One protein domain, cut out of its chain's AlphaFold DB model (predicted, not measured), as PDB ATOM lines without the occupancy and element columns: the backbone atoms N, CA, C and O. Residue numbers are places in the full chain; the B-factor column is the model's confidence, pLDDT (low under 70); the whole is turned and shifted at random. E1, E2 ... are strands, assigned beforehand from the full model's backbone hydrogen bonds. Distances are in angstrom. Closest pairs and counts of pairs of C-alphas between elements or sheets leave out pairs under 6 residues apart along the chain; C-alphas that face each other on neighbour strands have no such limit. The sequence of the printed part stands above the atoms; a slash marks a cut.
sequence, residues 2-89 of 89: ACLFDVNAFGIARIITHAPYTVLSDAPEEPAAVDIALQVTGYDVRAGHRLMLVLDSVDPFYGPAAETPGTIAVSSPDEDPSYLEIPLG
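Overview. This is residues 2 to 89 of the 89 residues of the protein "PepX_C domain-containing protein" of Streptomyces sp. CB01201 (UniProt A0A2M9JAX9). Little regular structure: a small, strongly twisted sheet of three strands, from which two long loop stretches, residues 20 to 49 and 56 to 89, run out past the same end and fold back. The 88 printed residues have no named helix and strands E1, E2, E3, in sheet order E2 - E1 - E3, antiparallel; the class is all strand, with 19 residues in named elements. The whole is loose, radius of gyration of the C-alphas 15.2 A, spanning 44 by 35 by 24 A.

Along the chain. Find C-alpha 2 at (-41.910, -14.729, -43.395); E1 runs from there to residue 7, 15.7 A. E2, residues 13 to 19, covers 17.1 A. E3, residues 50 to 55, covers 16.6 A and ends at C-alpha 55, (-37.901, -14.206, -45.832).

Arrangement. E1 and E2 form a hairpin at 158 degrees; look for N 4 and O 17, 2.8 A. E3 is E1's other antiparallel neighbour, at 155 degrees, with N 5 and O 52 2.8 A apart. Edge strands E2 and E3 are only just apart, closest 8.2 A.

Size, cuts and confidence. The C-alphas of Asp 26 and Ala 47 are farthest apart, 44.4 A. The printed part has no cut; the E2 to E3 link is long. Residue 26 alone has pLDDT under 70.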
ATOM      1  N   ALA A   2     -41.828 -16.168 -43.182       94.75
ATOM      2  CA  ALA A   2     -41.910 -14.729 -43.395       94.75
ATOM      3  C   ALA A   2     -42.023 -14.021 -42.041       94.75
ATOM      4  O   ALA A   2     -42.806 -14.450 -41.195       94.75
ATOM      5  N   CYS A   3     -41.261 -12.950 -41.830       95.50
ATOM      6  CA  CYS A   3     -41.295 -12.157 -40.603       95.50
ATOM      7  C   CYS A   3     -41.367 -10.666 -40.936       95.50
ATOM      8  O   CYS A   3     -40.528 -10.137 -41.668       95.50
ATOM      9  N   LEU A   4     -42.376  -9.991 -40.394       97.38
ATOM     10  CA  LEU A   4     -42.616  -8.568 -40.592       97.38
ATOM     11  C   LEU A   4     -42.062  -7.773 -39.410       97.38
ATOM     12  O   LEU A   4     -42.320  -8.098 -38.249       97.38
ATOM     13  N   PHE A   5     -41.338  -6.703 -39.717       97.88
ATOM     14  CA  PHE A   5     -40.685  -5.844 -38.743       97.88
ATOM     15  C   PHE A   5     -41.110  -4.386 -38.876       97.88
ATOM     16  O   PHE A   5     -41.305  -3.875 -39.977       97.88
ATOM     17  N   ASP A   6     -41.145  -3.713 -37.731       98.00
ATOM     18  CA  ASP A   6     -41.137  -2.264 -37.590       98.00
ATOM     19  C   ASP A   6     -39.691  -1.796 -37.386       98.00
ATOM     20  O   ASP A   6     -39.035  -2.198 -36.419       98.00
ATOM     21  N   VAL A   7     -39.175  -0.970 -38.294       98.50
ATOM     22  CA  VAL A   7     -37.798  -0.470 -38.254       98.50
ATOM     23  C   VAL A   7     -37.794   1.025 -37.983       98.50
ATOM     24  O   VAL A   7     -38.324   1.819 -38.765       98.50
ATOM     25  N   ASN A   8     -37.142   1.423 -36.893       97.62
ATOM     26  CA  ASN A   8     -37.054   2.827 -36.509       97.62
ATOM     27  C   ASN A   8     -36.018   3.613 -37.340       97.62
ATOM     28  O   ASN A   8     -35.252   3.056 -38.132       97.62
ATOM     29  N   ALA A   9     -35.960   4.930 -37.124       96.00
ATOM     30  CA  ALA A   9     -35.043   5.830 -37.828       96.00
ATOM     31  C   ALA A   9     -33.548   5.499 -37.624       96.00
ATOM     32  O   ALA A   9     -32.723   5.861 -38.459       96.00
ATOM     33  N   PHE A  10     -33.195   4.779 -36.554       96.50
ATOM     34  CA  PHE A  10     -31.830   4.315 -36.278       96.50
ATOM     35  C   PHE A  10     -31.528   2.933 -36.882       96.50
ATOM     36  O   PHE A  10     -30.427   2.419 -36.706       96.50
ATOM     37  N   GLY A  11     -32.487   2.316 -37.582       96.12
ATOM     38  CA  GLY A  11     -32.332   0.993 -38.189       96.12
ATOM     39  C   GLY A  11     -32.549  -0.182 -37.231       96.12
ATOM     40  O   GLY A  11     -32.277  -1.318 -37.607       96.12
ATOM     41  N   ILE A  12     -33.047   0.056 -36.015       97.62
ATOM     42  CA  ILE A  12     -33.364  -1.016 -35.064       97.62
ATOM     43  C   ILE A  12     -34.724  -1.611 -35.437       97.62
ATOM     44  O   ILE A  12     -35.715  -0.882 -35.521       97.62
ATOM     45  N   ALA A  13     -34.756  -2.928 -35.638       97.44
ATOM     46  CA  ALA A  13     -35.941  -3.675 -36.039       97.44
ATOM     47  C   ALA A  13     -36.636  -4.334 -34.837       97.44
ATOM     48  O   ALA A  13     -35.988  -4.936 -33.978       97.44
ATOM     49  N   ARG A  14     -37.968  -4.262 -34.804       97.12
ATOM     50  CA  ARG A  14     -38.835  -4.976 -33.859       97.12
ATOM     51  C   ARG A  14     -39.795  -5.871 -34.633       97.12
ATOM     52  O   ARG A  14     -40.443  -5.400 -35.558       97.12
ATOM     53  N   ILE A  15     -39.912  -7.135 -34.233       96.06
ATOM     54  CA  ILE A  15     -40.878  -8.067 -34.834       96.06
ATOM     55  C   ILE A  15     -42.305  -7.580 -34.558       96.06
ATOM     56  O   ILE A  15     -42.655  -7.289 -33.411       96.06
ATOM     57  N   ILE A  16     -43.110  -7.523 -35.618       96.81
ATOM     58  CA  ILE A  16     -44.559  -7.298 -35.579       96.81
ATOM     59  C   ILE A  16     -45.284  -8.649 -35.561       96.81
ATOM     60  O   ILE A  16     -46.092  -8.904 -34.670       96.81
ATOM     61  N   THR A  17     -44.990  -9.513 -36.538       96.00
ATOM     62  CA  THR A  17     -45.610 -10.837 -36.718       96.00
ATOM     63  C   THR A  17     -44.738 -11.719 -37.616       96.00
ATOM     64  O   THR A  17     -43.848 -11.214 -38.302       96.00
ATOM     65  N   HIS A  18     -44.976 -13.027 -37.615       94.75
ATOM     66  CA  HIS A  18     -44.302 -13.987 -38.487       94.75
ATOM     67  C   HIS A  18     -45.212 -15.175 -38.794       94.75
ATOM     68  O   HIS A  18     -46.178 -15.432 -38.077       94.75
ATOM     69  N   ALA A  19     -44.912 -15.899 -39.868       93.94
ATOM     70  CA  ALA A  19     -45.544 -17.176 -40.161       93.94
ATOM     71  C   ALA A  19     -44.567 -18.123 -40.876       93.94
ATOM     72  O   ALA A  19     -43.863 -17.707 -41.809       93.94
ATOM     73  N   PRO A  20     -44.506 -19.404 -40.471       91.94
ATOM     74  CA  PRO A  20     -43.820 -20.420 -41.250       91.94
ATOM     75  C   PRO A  20     -44.614 -20.724 -42.527       91.94
ATOM     76  O   PRO A  20     -45.838 -20.624 -42.560       91.94
ATOM     77  N   TYR A  21     -43.904 -21.135 -43.571       89.75
ATOM     78  CA  TYR A  21     -44.504 -21.677 -44.783       89.75
ATOM     79  C   TYR A  21     -43.570 -22.747 -45.338       89.75
ATOM     80  O   TYR A  21     -42.359 -22.520 -45.401       89.75
ATOM     81  N   THR A  22     -44.136 -23.884 -45.732       86.06
ATOM     82  CA  THR A  22     -43.399 -25.000 -46.327       86.06
ATOM     83  C   THR A  22     -43.851 -25.161 -47.766       86.06
ATOM     84  O   THR A  22     -45.016 -25.460 -48.018       86.06
ATOM     85  N   VAL A  23     -42.925 -24.986 -48.704       82.19
ATOM     86  CA  VAL A  23     -43.169 -25.281 -50.116       82.19
ATOM     87  C   VAL A  23     -43.073 -26.791 -50.301       82.19
ATOM     88  O   VAL A  23     -42.013 -27.380 -50.102       82.19
ATOM     89  N   LEU A  24     -44.187 -27.417 -50.666       77.50
ATOM     90  CA  LEU A  24     -44.245 -28.823 -51.048       77.50
ATOM     91  C   LEU A  24     -44.247 -28.881 -52.579       77.50
ATOM     92  O   LEU A  24     -45.308 -28.966 -53.190       77.50
ATOM     93  N   SER A  25     -43.073 -28.731 -53.191       70.19
ATOM     94  CA  SER A  25     -42.905 -28.868 -54.643       70.19
ATOM     95  C   SER A  25     -42.044 -30.084 -54.955       70.19
ATOM     96  O   SER A  25     -40.973 -30.250 -54.369       70.19
ATOM     97  N   ASP A  26     -42.488 -30.888 -55.918       63.94
ATOM     98  CA  ASP A  26     -41.700 -31.984 -56.493       63.94
ATOM     99  C   ASP A  26     -40.760 -31.489 -57.619       63.94
ATOM    100  O   ASP A  26     -39.967 -32.265 -58.155       63.94
ATOM    101  N   ALA A  27     -40.823 -30.195 -57.971       79.31
ATOM    102  CA  ALA A  27     -40.046 -29.548 -59.030       79.31
ATOM    103  C   ALA A  27     -39.250 -28.342 -58.471       79.31
ATOM    104  O   ALA A  27     -39.780 -27.234 -58.390       79.31
ATOM    105  N   PRO A  28     -37.972 -28.525 -58.080       72.50
ATOM    106  CA  PRO A  28     -37.164 -27.485 -57.427       72.50
ATOM    107  C   PRO A  28     -36.838 -26.253 -58.287       72.50
ATOM    108  O   PRO A  28     -36.462 -25.219 -57.745       72.50
ATOM    109  N   GLU A  29     -36.927 -26.369 -59.614       80.56
ATOM    110  CA  GLU A  29     -36.537 -25.315 -60.566       80.56
ATOM    111  C   GLU A  29     -37.734 -24.582 -61.187       80.56
ATOM    112  O   GLU A  29     -37.551 -23.642 -61.961       80.56
ATOM    113  N   GLU A  30     -38.957 -24.992 -60.854       84.81
ATOM    114  CA  GLU A  30     -40.167 -24.345 -61.347       84.81
ATOM    115  C   GLU A  30     -40.616 -23.260 -60.354       84.81
ATOM    116  O   GLU A  30     -40.808 -23.559 -59.169       84.81
ATOM    117  N   PRO A  31     -40.765 -21.991 -60.787       86.12
ATOM    118  CA  PRO A  31     -41.270 -20.934 -59.921       86.12
ATOM    119  C   PRO A  31     -42.658 -21.284 -59.378       86.12
ATOM    120  O   PRO A  31     -43.559 -21.634 -60.138       86.12
ATOM    121  N   ALA A  32     -42.845 -21.140 -58.067       87.62
ATOM    122  CA  ALA A  32     -44.132 -21.337 -57.410       87.62
ATOM    123  C   ALA A  32     -44.620 -20.018 -56.802       87.62
ATOM    124  O   ALA A  32     -43.894 -19.379 -56.036       87.62
ATOM    125  N   ALA A  33     -45.862 -19.636 -57.109       89.88
ATOM    126  CA  ALA A  33     -46.558 -18.572 -56.395       89.88
ATOM    127  C   ALA A  33     -46.985 -19.089 -55.015       89.88
ATOM    128  O   ALA A  33     -47.531 -20.189 -54.891       89.88
ATOM    129  N   VAL A  34     -46.698 -18.313 -53.972       90.75
ATOM    130  CA  VAL A  34     -46.886 -18.719 -52.579       90.75
ATOM    131  C   VAL A  34     -47.576 -17.605 -51.805       90.75
ATOM    132  O   VAL A  34     -47.045 -16.504 -51.698       90.75
ATOM    133  N   ASP A  35     -48.700 -17.944 -51.177       93.75
ATOM    134  CA  ASP A  35     -49.406 -17.067 -50.247       93.75
ATOM    135  C   ASP A  35     -49.069 -17.434 -48.799       93.75
ATOM    136  O   ASP A  35     -49.361 -18.538 -48.326       93.75
ATOM    137  N   ILE A  36     -48.464 -16.493 -48.070       94.38
ATOM    138  CA  ILE A  36     -48.107 -16.663 -46.656       94.38
ATOM    139  C   ILE A  36     -49.022 -15.793 -45.797       94.38
ATOM    140  O   ILE A  36     -48.831 -14.582 -45.683       94.38
ATOM    141  N   ALA A  37     -49.992 -16.419 -45.135       94.81
ATOM    142  CA  ALA A  37     -50.870 -15.729 -44.198       94.81
ATOM    143  C   ALA A  37     -50.136 -15.424 -42.879       94.81
ATOM    144  O   ALA A  37     -49.904 -16.315 -42.059       94.81
ATOM    145  N   LEU A  38     -49.774 -14.155 -42.665       94.94
ATOM    146  CA  LEU A  38     -49.185 -13.696 -41.404       94.94
ATOM    147  C   LEU A  38     -50.215 -13.727 -40.267       94.94
ATOM    148  O   LEU A  38     -51.408 -13.498 -40.471       94.94
ATOM    149  N   GLN A  39     -49.749 -13.977 -39.040       92.88
ATOM    150  CA  GLN A  39     -50.631 -13.986 -37.875       92.88
ATOM    151  C   GLN A  39     -51.191 -12.582 -37.616       92.88
ATOM    152  O   GLN A  39     -50.443 -11.599 -37.608       92.88
ATOM    153  N   VAL A  40     -52.503 -12.506 -37.371       87.19
ATOM    154  CA  VAL A  40     -53.220 -11.250 -37.115       87.19
ATOM    155  C   VAL A  40     -52.642 -10.551 -35.888       87.19
ATOM    156  O   VAL A  40     -52.525 -11.144 -34.816       87.19
ATOM    157  N   THR A  41     -52.320  -9.267 -36.034       88.19
ATOM    158  CA  THR A  41     -51.836  -8.420 -34.944       88.19
ATOM    159  C   THR A  41     -52.332  -6.989 -35.127       88.19
ATOM    160  O   THR A  41     -52.372  -6.477 -36.244       88.19
ATOM    161  N   GLY A  42     -52.733  -6.347 -34.030       91.62
ATOM    162  CA  GLY A  42     -52.948  -4.904 -33.998       91.62
ATOM    163  C   GLY A  42     -51.628  -4.227 -33.654       91.62
ATOM    164  O   GLY A  42     -51.106  -4.439 -32.558       91.62
ATOM    165  N   TYR A  43     -51.072  -3.447 -34.579       94.00
ATOM    166  CA  TYR A  43     -49.781  -2.794 -34.382       94.00
ATOM    167  C   TYR A  43     -49.754  -1.397 -35.004       94.00
ATOM    168  O   TYR A  43     -50.000  -1.240 -36.196       94.00
ATOM    169  N   ASP A  44     -49.375  -0.398 -34.207       94.81
ATOM    170  CA  ASP A  44     -49.182   0.972 -34.678       94.81
ATOM    171  C   ASP A  44     -47.734   1.191 -35.127       94.81
ATOM    172  O   ASP A  44     -46.798   1.190 -34.316       94.81
ATOM    173  N   VAL A  45     -47.545   1.446 -36.422       94.44
ATOM    174  CA  VAL A  45     -46.253   1.883 -36.966       94.44
ATOM    175  C   VAL A  45     -46.091   3.375 -36.689       94.44
ATOM    176  O   VAL A  45     -46.871   4.206 -37.155       94.44
ATOM    177  N   ARG A  46     -45.071   3.735 -35.907       95.69
ATOM    178  CA  ARG A  46     -44.819   5.136 -35.549       95.69
ATOM    179  C   ARG A  46     -44.409   5.955 -36.771       95.69
ATOM    180  O   ARG A  46     -43.740   5.468 -37.677       95.69
ATOM    181  N   ALA A  47     -44.737   7.246 -36.756       96.25
ATOM    182  CA  ALA A  47     -44.270   8.173 -37.780       96.25
ATOM    183  C   ALA A  47     -42.733   8.143 -37.894       96.25
ATOM    184  O   ALA A  47     -42.021   8.161 -36.889       96.25
ATOM    185  N   GLY A  48     -42.228   8.092 -39.127       96.25
ATOM    186  CA  GLY A  48     -40.794   7.994 -39.417       96.25
ATOM    187  C   GLY A  48     -40.206   6.584 -39.301       96.25
ATOM    188  O   GLY A  48     -39.020   6.407 -39.581       96.25
ATOM    189  N   HIS A  49     -41.000   5.584 -38.914       98.06
ATOM    190  CA  HIS A  49     -40.614   4.183 -39.034       98.06
ATOM    191  C   HIS A  49     -40.954   3.627 -40.424       98.06
ATOM    192  O   HIS A  49     -41.703   4.238 -41.191       98.06
ATOM    193  N   ARG A  50     -40.401   2.456 -40.749       97.38
ATOM    194  CA  ARG A  50     -40.686   1.716 -41.985       97.38
ATOM    195  C   ARG A  50     -40.960   0.247 -41.698       97.38
ATOM    196  O   ARG A  50     -40.400  -0.316 -40.760       97.38
ATOM    197  N   LEU A  51     -41.761  -0.377 -42.553       97.19
ATOM    198  CA  LEU A  51     -41.941  -1.823 -42.549       97.19
ATOM    199  C   LEU A  51     -40.778  -2.514 -43.268       97.19
ATOM    200  O   LEU A  51     -40.237  -1.991 -44.243       97.19
ATOM    201  N   MET A  52     -40.409  -3.698 -42.788       97.62
ATOM    202  CA  MET A  52     -39.442  -4.581 -43.437       97.62
ATOM    203  C   MET A  52     -39.946  -6.019 -43.367       97.62
ATOM    204  O   MET A  52     -40.209  -6.526 -42.278       97.62
ATOM    205  N   LEU A  53     -40.062  -6.672 -44.520       96.62
ATOM    206  CA  LEU A  53     -40.366  -8.096 -44.620       96.62
ATOM    207  C   LEU A  53     -39.061  -8.869 -44.816       96.62
ATOM    208  O   LEU A  53     -38.281  -8.547 -45.710       96.62
ATOM    209  N   VAL A  54     -38.834  -9.881 -43.986       95.19
ATOM    210  CA  VAL A  54     -37.708 -10.811 -44.118       95.19
ATOM    211  C   VAL A  54     -38.254 -12.190 -44.454       95.19
ATOM    212  O   VAL A  54     -39.171 -12.674 -43.788       95.19
ATOM    213  N   LEU A  55     -37.673 -12.810 -45.478       92.69
ATOM    214  CA  LEU A  55     -37.901 -14.206 -45.832       92.69
ATOM    215  C   LEU A  55     -36.670 -15.012 -45.424       92.69
ATOM    216  O   LEU A  55     -35.553 -14.661 -45.797       92.69
ATOM    217  N   ASP A  56     -36.889 -16.080 -44.664       89.19
ATOM    218  CA  ASP A  56     -35.843 -17.006 -44.229       89.19
ATOM    219  C   ASP A  56     -36.269 -18.450 -44.518       89.19
ATOM    220  O   ASP A  56     -37.435 -18.811 -44.329       89.19
ATOM    221  N   SER A  57     -35.348 -19.276 -45.003       86.44
ATOM    222  CA  SER A  57     -35.592 -20.687 -45.308       86.44
ATOM    223  C   SER A  57     -35.438 -21.594 -44.091       86.44
ATOM    224  O   SER A  57     -35.944 -22.717 -44.114       86.44
ATOM    225  N   VAL A  58     -34.778 -21.122 -43.029       83.25
ATOM    226  CA  VAL A  58     -34.500 -21.920 -41.834       83.25
ATOM    227  C   VAL A  58     -34.940 -21.161 -40.591       83.25
ATOM    228  O   VAL A  58     -34.424 -20.095 -40.286       83.25
ATOM    229  N   ASP A  59     -35.850 -21.755 -39.823       81.88
ATOM    230  CA  ASP A  59     -36.128 -21.318 -38.458       81.88
ATOM    231  C   ASP A  59     -36.093 -22.538 -37.517       81.88
ATOM    232  O   ASP A  59     -36.961 -23.413 -37.629       81.88
ATOM    233  N   PRO A  60     -35.132 -22.601 -36.572       79.75
ATOM    234  CA  PRO A  60     -35.014 -23.694 -35.607       79.75
ATOM    235  C   PRO A  60     -36.266 -23.943 -34.753       79.75
ATOM    236  O   PRO A  60     -36.416 -25.042 -34.217       79.75
ATOM    237  N   PHE A  61     -37.158 -22.958 -34.602       83.56
ATOM    238  CA  PHE A  61     -38.424 -23.126 -33.886       83.56
ATOM    239  C   PHE A  61     -39.470 -23.913 -34.685       83.56
ATOM    240  O   PHE A  61     -40.377 -24.489 -34.081       83.56
ATOM    241  N   TYR A  62     -39.352 -23.959 -36.015       79.94
ATOM    242  CA  TYR A  62     -40.349 -24.567 -36.906       79.94
ATOM    243  C   TYR A  62     -39.885 -25.860 -37.581       79.94
ATOM    244  O   TYR A  62     -40.712 -26.580 -38.141       79.94
ATOM    245  N   GLY A  63     -38.598 -26.195 -37.497       80.62
ATOM    246  CA  GLY A  63     -38.075 -27.476 -37.957       80.62
ATOM    247  C   GLY A  63     -36.574 -27.444 -38.236       80.62
ATOM    248  O   GLY A  63     -35.952 -26.380 -38.202       80.62
ATOM    249  N   PRO A  64     -35.965 -28.609 -38.507       77.69
ATOM    250  CA  PRO A  64     -34.598 -28.652 -39.005       77.69
ATOM    251  C   PRO A  64     -34.513 -28.014 -40.399       77.69
ATOM    252  O   PRO A  64     -35.486 -27.999 -41.154       77.69
ATOM    253  N   ALA A  65     -33.327 -27.518 -40.753       76.31
ATOM    254  CA  ALA A  65     -33.036 -27.118 -42.125       76.31
ATOM    255  C   ALA A  65     -33.195 -28.310 -43.087       76.31
ATOM    256  O   ALA A  65     -33.038 -29.464 -42.683       76.31
ATOM    257  N   ALA A  66     -33.464 -28.026 -44.366       76.25
ATOM    258  CA  ALA A  66     -33.445 -29.051 -45.406       76.25
ATOM    259  C   ALA A  66     -32.086 -29.775 -45.420       76.25
ATOM    260  O   ALA A  66     -31.039 -29.137 -45.300       76.25
ATOM    261  N   GLU A  67     -32.100 -31.102 -45.580       79.06
ATOM    262  CA  GLU A  67     -30.868 -31.907 -45.583       79.06
ATOM    263  C   GLU A  67     -29.938 -31.541 -46.748       79.06
ATOM    264  O   GLU A  67     -28.715 -31.596 -46.618       79.06
ATOM    265  N   THR A  68     -30.522 -31.123 -47.872       79.50
ATOM    266  CA  THR A  68     -29.797 -30.649 -49.048       79.50
ATOM    267  C   THR A  68     -29.805 -29.119 -49.071       79.50
ATOM    268  O   THR A  68     -30.882 -28.524 -49.166       79.50
ATOM    269  N   PRO A  69     -28.633 -28.460 -49.024       79.25
ATOM    270  CA  PRO A  69     -28.539 -27.019 -49.216       79.25
ATOM    271  C   PRO A  69     -29.073 -26.616 -50.592       79.25
ATOM    272  O   PRO A  69     -28.815 -27.291 -51.588       79.25
ATOM    273  N   GLY A  70     -29.762 -25.483 -50.657       82.44
ATOM    274  CA  GLY A  70     -30.296 -24.938 -51.900       82.44
ATOM    275  C   GLY A  70     -30.320 -23.416 -51.882       82.44
ATOM    276  O   GLY A  70     -30.135 -22.786 -50.839       82.44
ATOM    277  N   THR A  71     -30.557 -22.832 -53.051       86.19
ATOM    278  CA  THR A  71     -30.749 -21.389 -53.212       86.19
ATOM    279  C   THR A  71     -32.234 -21.111 -53.379       86.19
ATOM    280  O   THR A  71     -32.881 -21.740 -54.209       86.19
ATOM    281  N   ILE A  72     -32.759 -20.143 -52.630       86.75
ATOM    282  CA  ILE A  72     -34.101 -19.607 -52.865       86.75
ATOM    283  C   ILE A  72     -33.964 -18.324 -53.679       86.75
ATOM    284  O   ILE A  72     -33.300 -17.381 -53.247       86.75
ATOM    285  N   ALA A  73     -34.598 -18.295 -54.848       90.81
ATOM    286  CA  ALA A  73     -34.773 -17.085 -55.634       90.81
ATOM    287  C   ALA A  73     -36.176 -16.521 -55.377       90.81
ATOM    288  O   ALA A  73     -37.162 -17.249 -55.443       90.81
ATOM    289  N   VAL A  74     -36.253 -15.225 -55.087       91.62
ATOM    290  CA  VAL A  74     -37.518 -14.497 -54.944       91.62
ATOM    291  C   VAL A  74     -37.625 -13.535 -56.118       91.62
ATOM    292  O   VAL A  74     -36.709 -12.746 -56.357       91.62
ATOM    293  N   SER A  75     -38.726 -13.614 -56.858       93.62
ATOM    294  CA  SER A  75     -38.985 -12.809 -58.052       93.62
ATOM    295  C   SER A  75     -40.267 -11.998 -57.905       93.62
ATOM    296  O   SER A  75     -41.186 -12.407 -57.210       93.62
ATOM    297  N   SER A  76     -40.344 -10.869 -58.605       94.75
ATOM    298  CA  SER A  76     -41.547 -10.036 -58.688       94.75
ATOM    299  C   SER A  76     -41.720  -9.554 -60.132       94.75
ATOM    300  O   SER A  76     -41.326  -8.426 -60.434       94.75
ATOM    301  N   PRO A  77     -42.193 -10.418 -61.046       94.88
ATOM    302  CA  PRO A  77     -42.394 -10.047 -62.444       94.88
ATOM    303  C   PRO A  77     -43.501  -8.989 -62.590       94.88
ATOM    304  O   PRO A  77     -44.439  -8.962 -61.803       94.88
ATOM    305  N   ASP A  78     -43.415  -8.127 -63.607       96.19
ATOM    306  CA  ASP A  78     -44.372  -7.018 -63.800       96.19
ATOM    307  C   ASP A  78     -45.814  -7.496 -64.061       96.19
ATOM    308  O   ASP A  78     -46.770  -6.794 -63.738       96.19
ATOM    309  N   GLU A  79     -45.969  -8.679 -64.661       96.06
ATOM    310  CA  GLU A  79     -47.270  -9.289 -64.971       96.06
ATOM    311  C   GLU A  79     -47.965  -9.911 -63.750       96.06
ATOM    312  O   GLU A  79     -49.192  -9.990 -63.735       96.06
ATOM    313  N   ASP A  80     -47.192 -10.301 -62.731       93.50
ATOM    314  CA  ASP A  80     -47.677 -10.884 -61.474       93.50
ATOM    315  C   ASP A  80     -46.720 -10.528 -60.315       93.50
ATOM    316  O   ASP A  80     -45.874 -11.334 -59.903       93.50
ATOM    317  N   PRO A  81     -46.744  -9.268 -59.843       95.81
ATOM    318  CA  PRO A  81     -45.769  -8.786 -58.877       95.81
ATOM    319  C   PRO A  81     -45.994  -9.414 -57.500       95.81
ATOM    320  O   PRO A  81     -47.121  -9.544 -57.033       95.81
ATOM    321  N   SER A  82     -44.905  -9.704 -56.788       95.56
ATOM    322  CA  SER A  82     -44.988 -10.085 -55.377       95.56
ATOM    323  C   SER A  82     -45.353  -8.869 -54.530       95.56
ATOM    324  O   SER A  82     -44.731  -7.810 -54.649       95.56
ATOM    325  N   TYR A  83     -46.320  -9.020 -53.629       95.81
ATOM    326  CA  TYR A  83     -46.779  -7.938 -52.763       95.81
ATOM    327  C   TYR A  83     -46.960  -8.393 -51.315       95.81
ATOM    328  O   TYR A  83     -47.043  -9.577 -51.001       95.81
ATOM    329  N   LEU A  84     -47.008  -7.409 -50.419       95.38
ATOM    330  CA  LEU A  84     -47.408  -7.580 -49.031       95.38
ATOM    331  C   LEU A  84     -48.731  -6.844 -48.835       95.38
ATOM    332  O   LEU A  84     -48.775  -5.616 -48.919       95.38
ATOM    333  N   GLU A  85     -49.797  -7.590 -48.568       95.12
ATOM    334  CA  GLU A  85     -51.092  -7.003 -48.240       95.12
ATOM    335  C   GLU A  85     -51.118  -6.565 -46.771       95.12
ATOM    336  O   GLU A  85     -50.871  -7.362 -45.864       95.12
ATOM    337  N   ILE A  86     -51.409  -5.282 -46.535       92.25
ATOM    338  CA  ILE A  86     -51.549  -4.712 -45.192       92.25
ATOM    339  C   ILE A  86     -52.985  -4.208 -45.027       92.25
ATOM    340  O   ILE A  86     -53.359  -3.244 -45.701       92.25
ATOM    341  N   PRO A  87     -53.782  -4.793 -44.118       90.62
ATOM    342  CA  PRO A  87     -55.103  -4.271 -43.813       90.62
ATOM    343  C   PRO A  87     -54.949  -2.971 -43.019       90.62
ATOM    344  O   PRO A  87     -54.653  -2.976 -41.823       90.62
ATOM    345  N   LEU A  88     -55.118  -1.846 -43.707       88.06
ATOM    346  CA  LEU A  88     -55.220  -0.532 -43.084       88.06
ATOM    347  C   LEU A  88     -56.680  -0.327 -42.661       88.06
ATOM    348  O   LEU A  88     -57.588  -0.576 -43.454       88.06
ATOM    349  N   GLY A  89     -56.889   0.043 -41.397       73.88
ATOM    350  CA  GLY A  89     -58.213   0.393 -40.871       73.88
ATOM    351  C   GLY A  89     -58.774   1.681 -41.457       73.88
ATOM    352  O   GLY A  89     -57.985   2.485 -42.005       73.88
TER     353      GLY A  89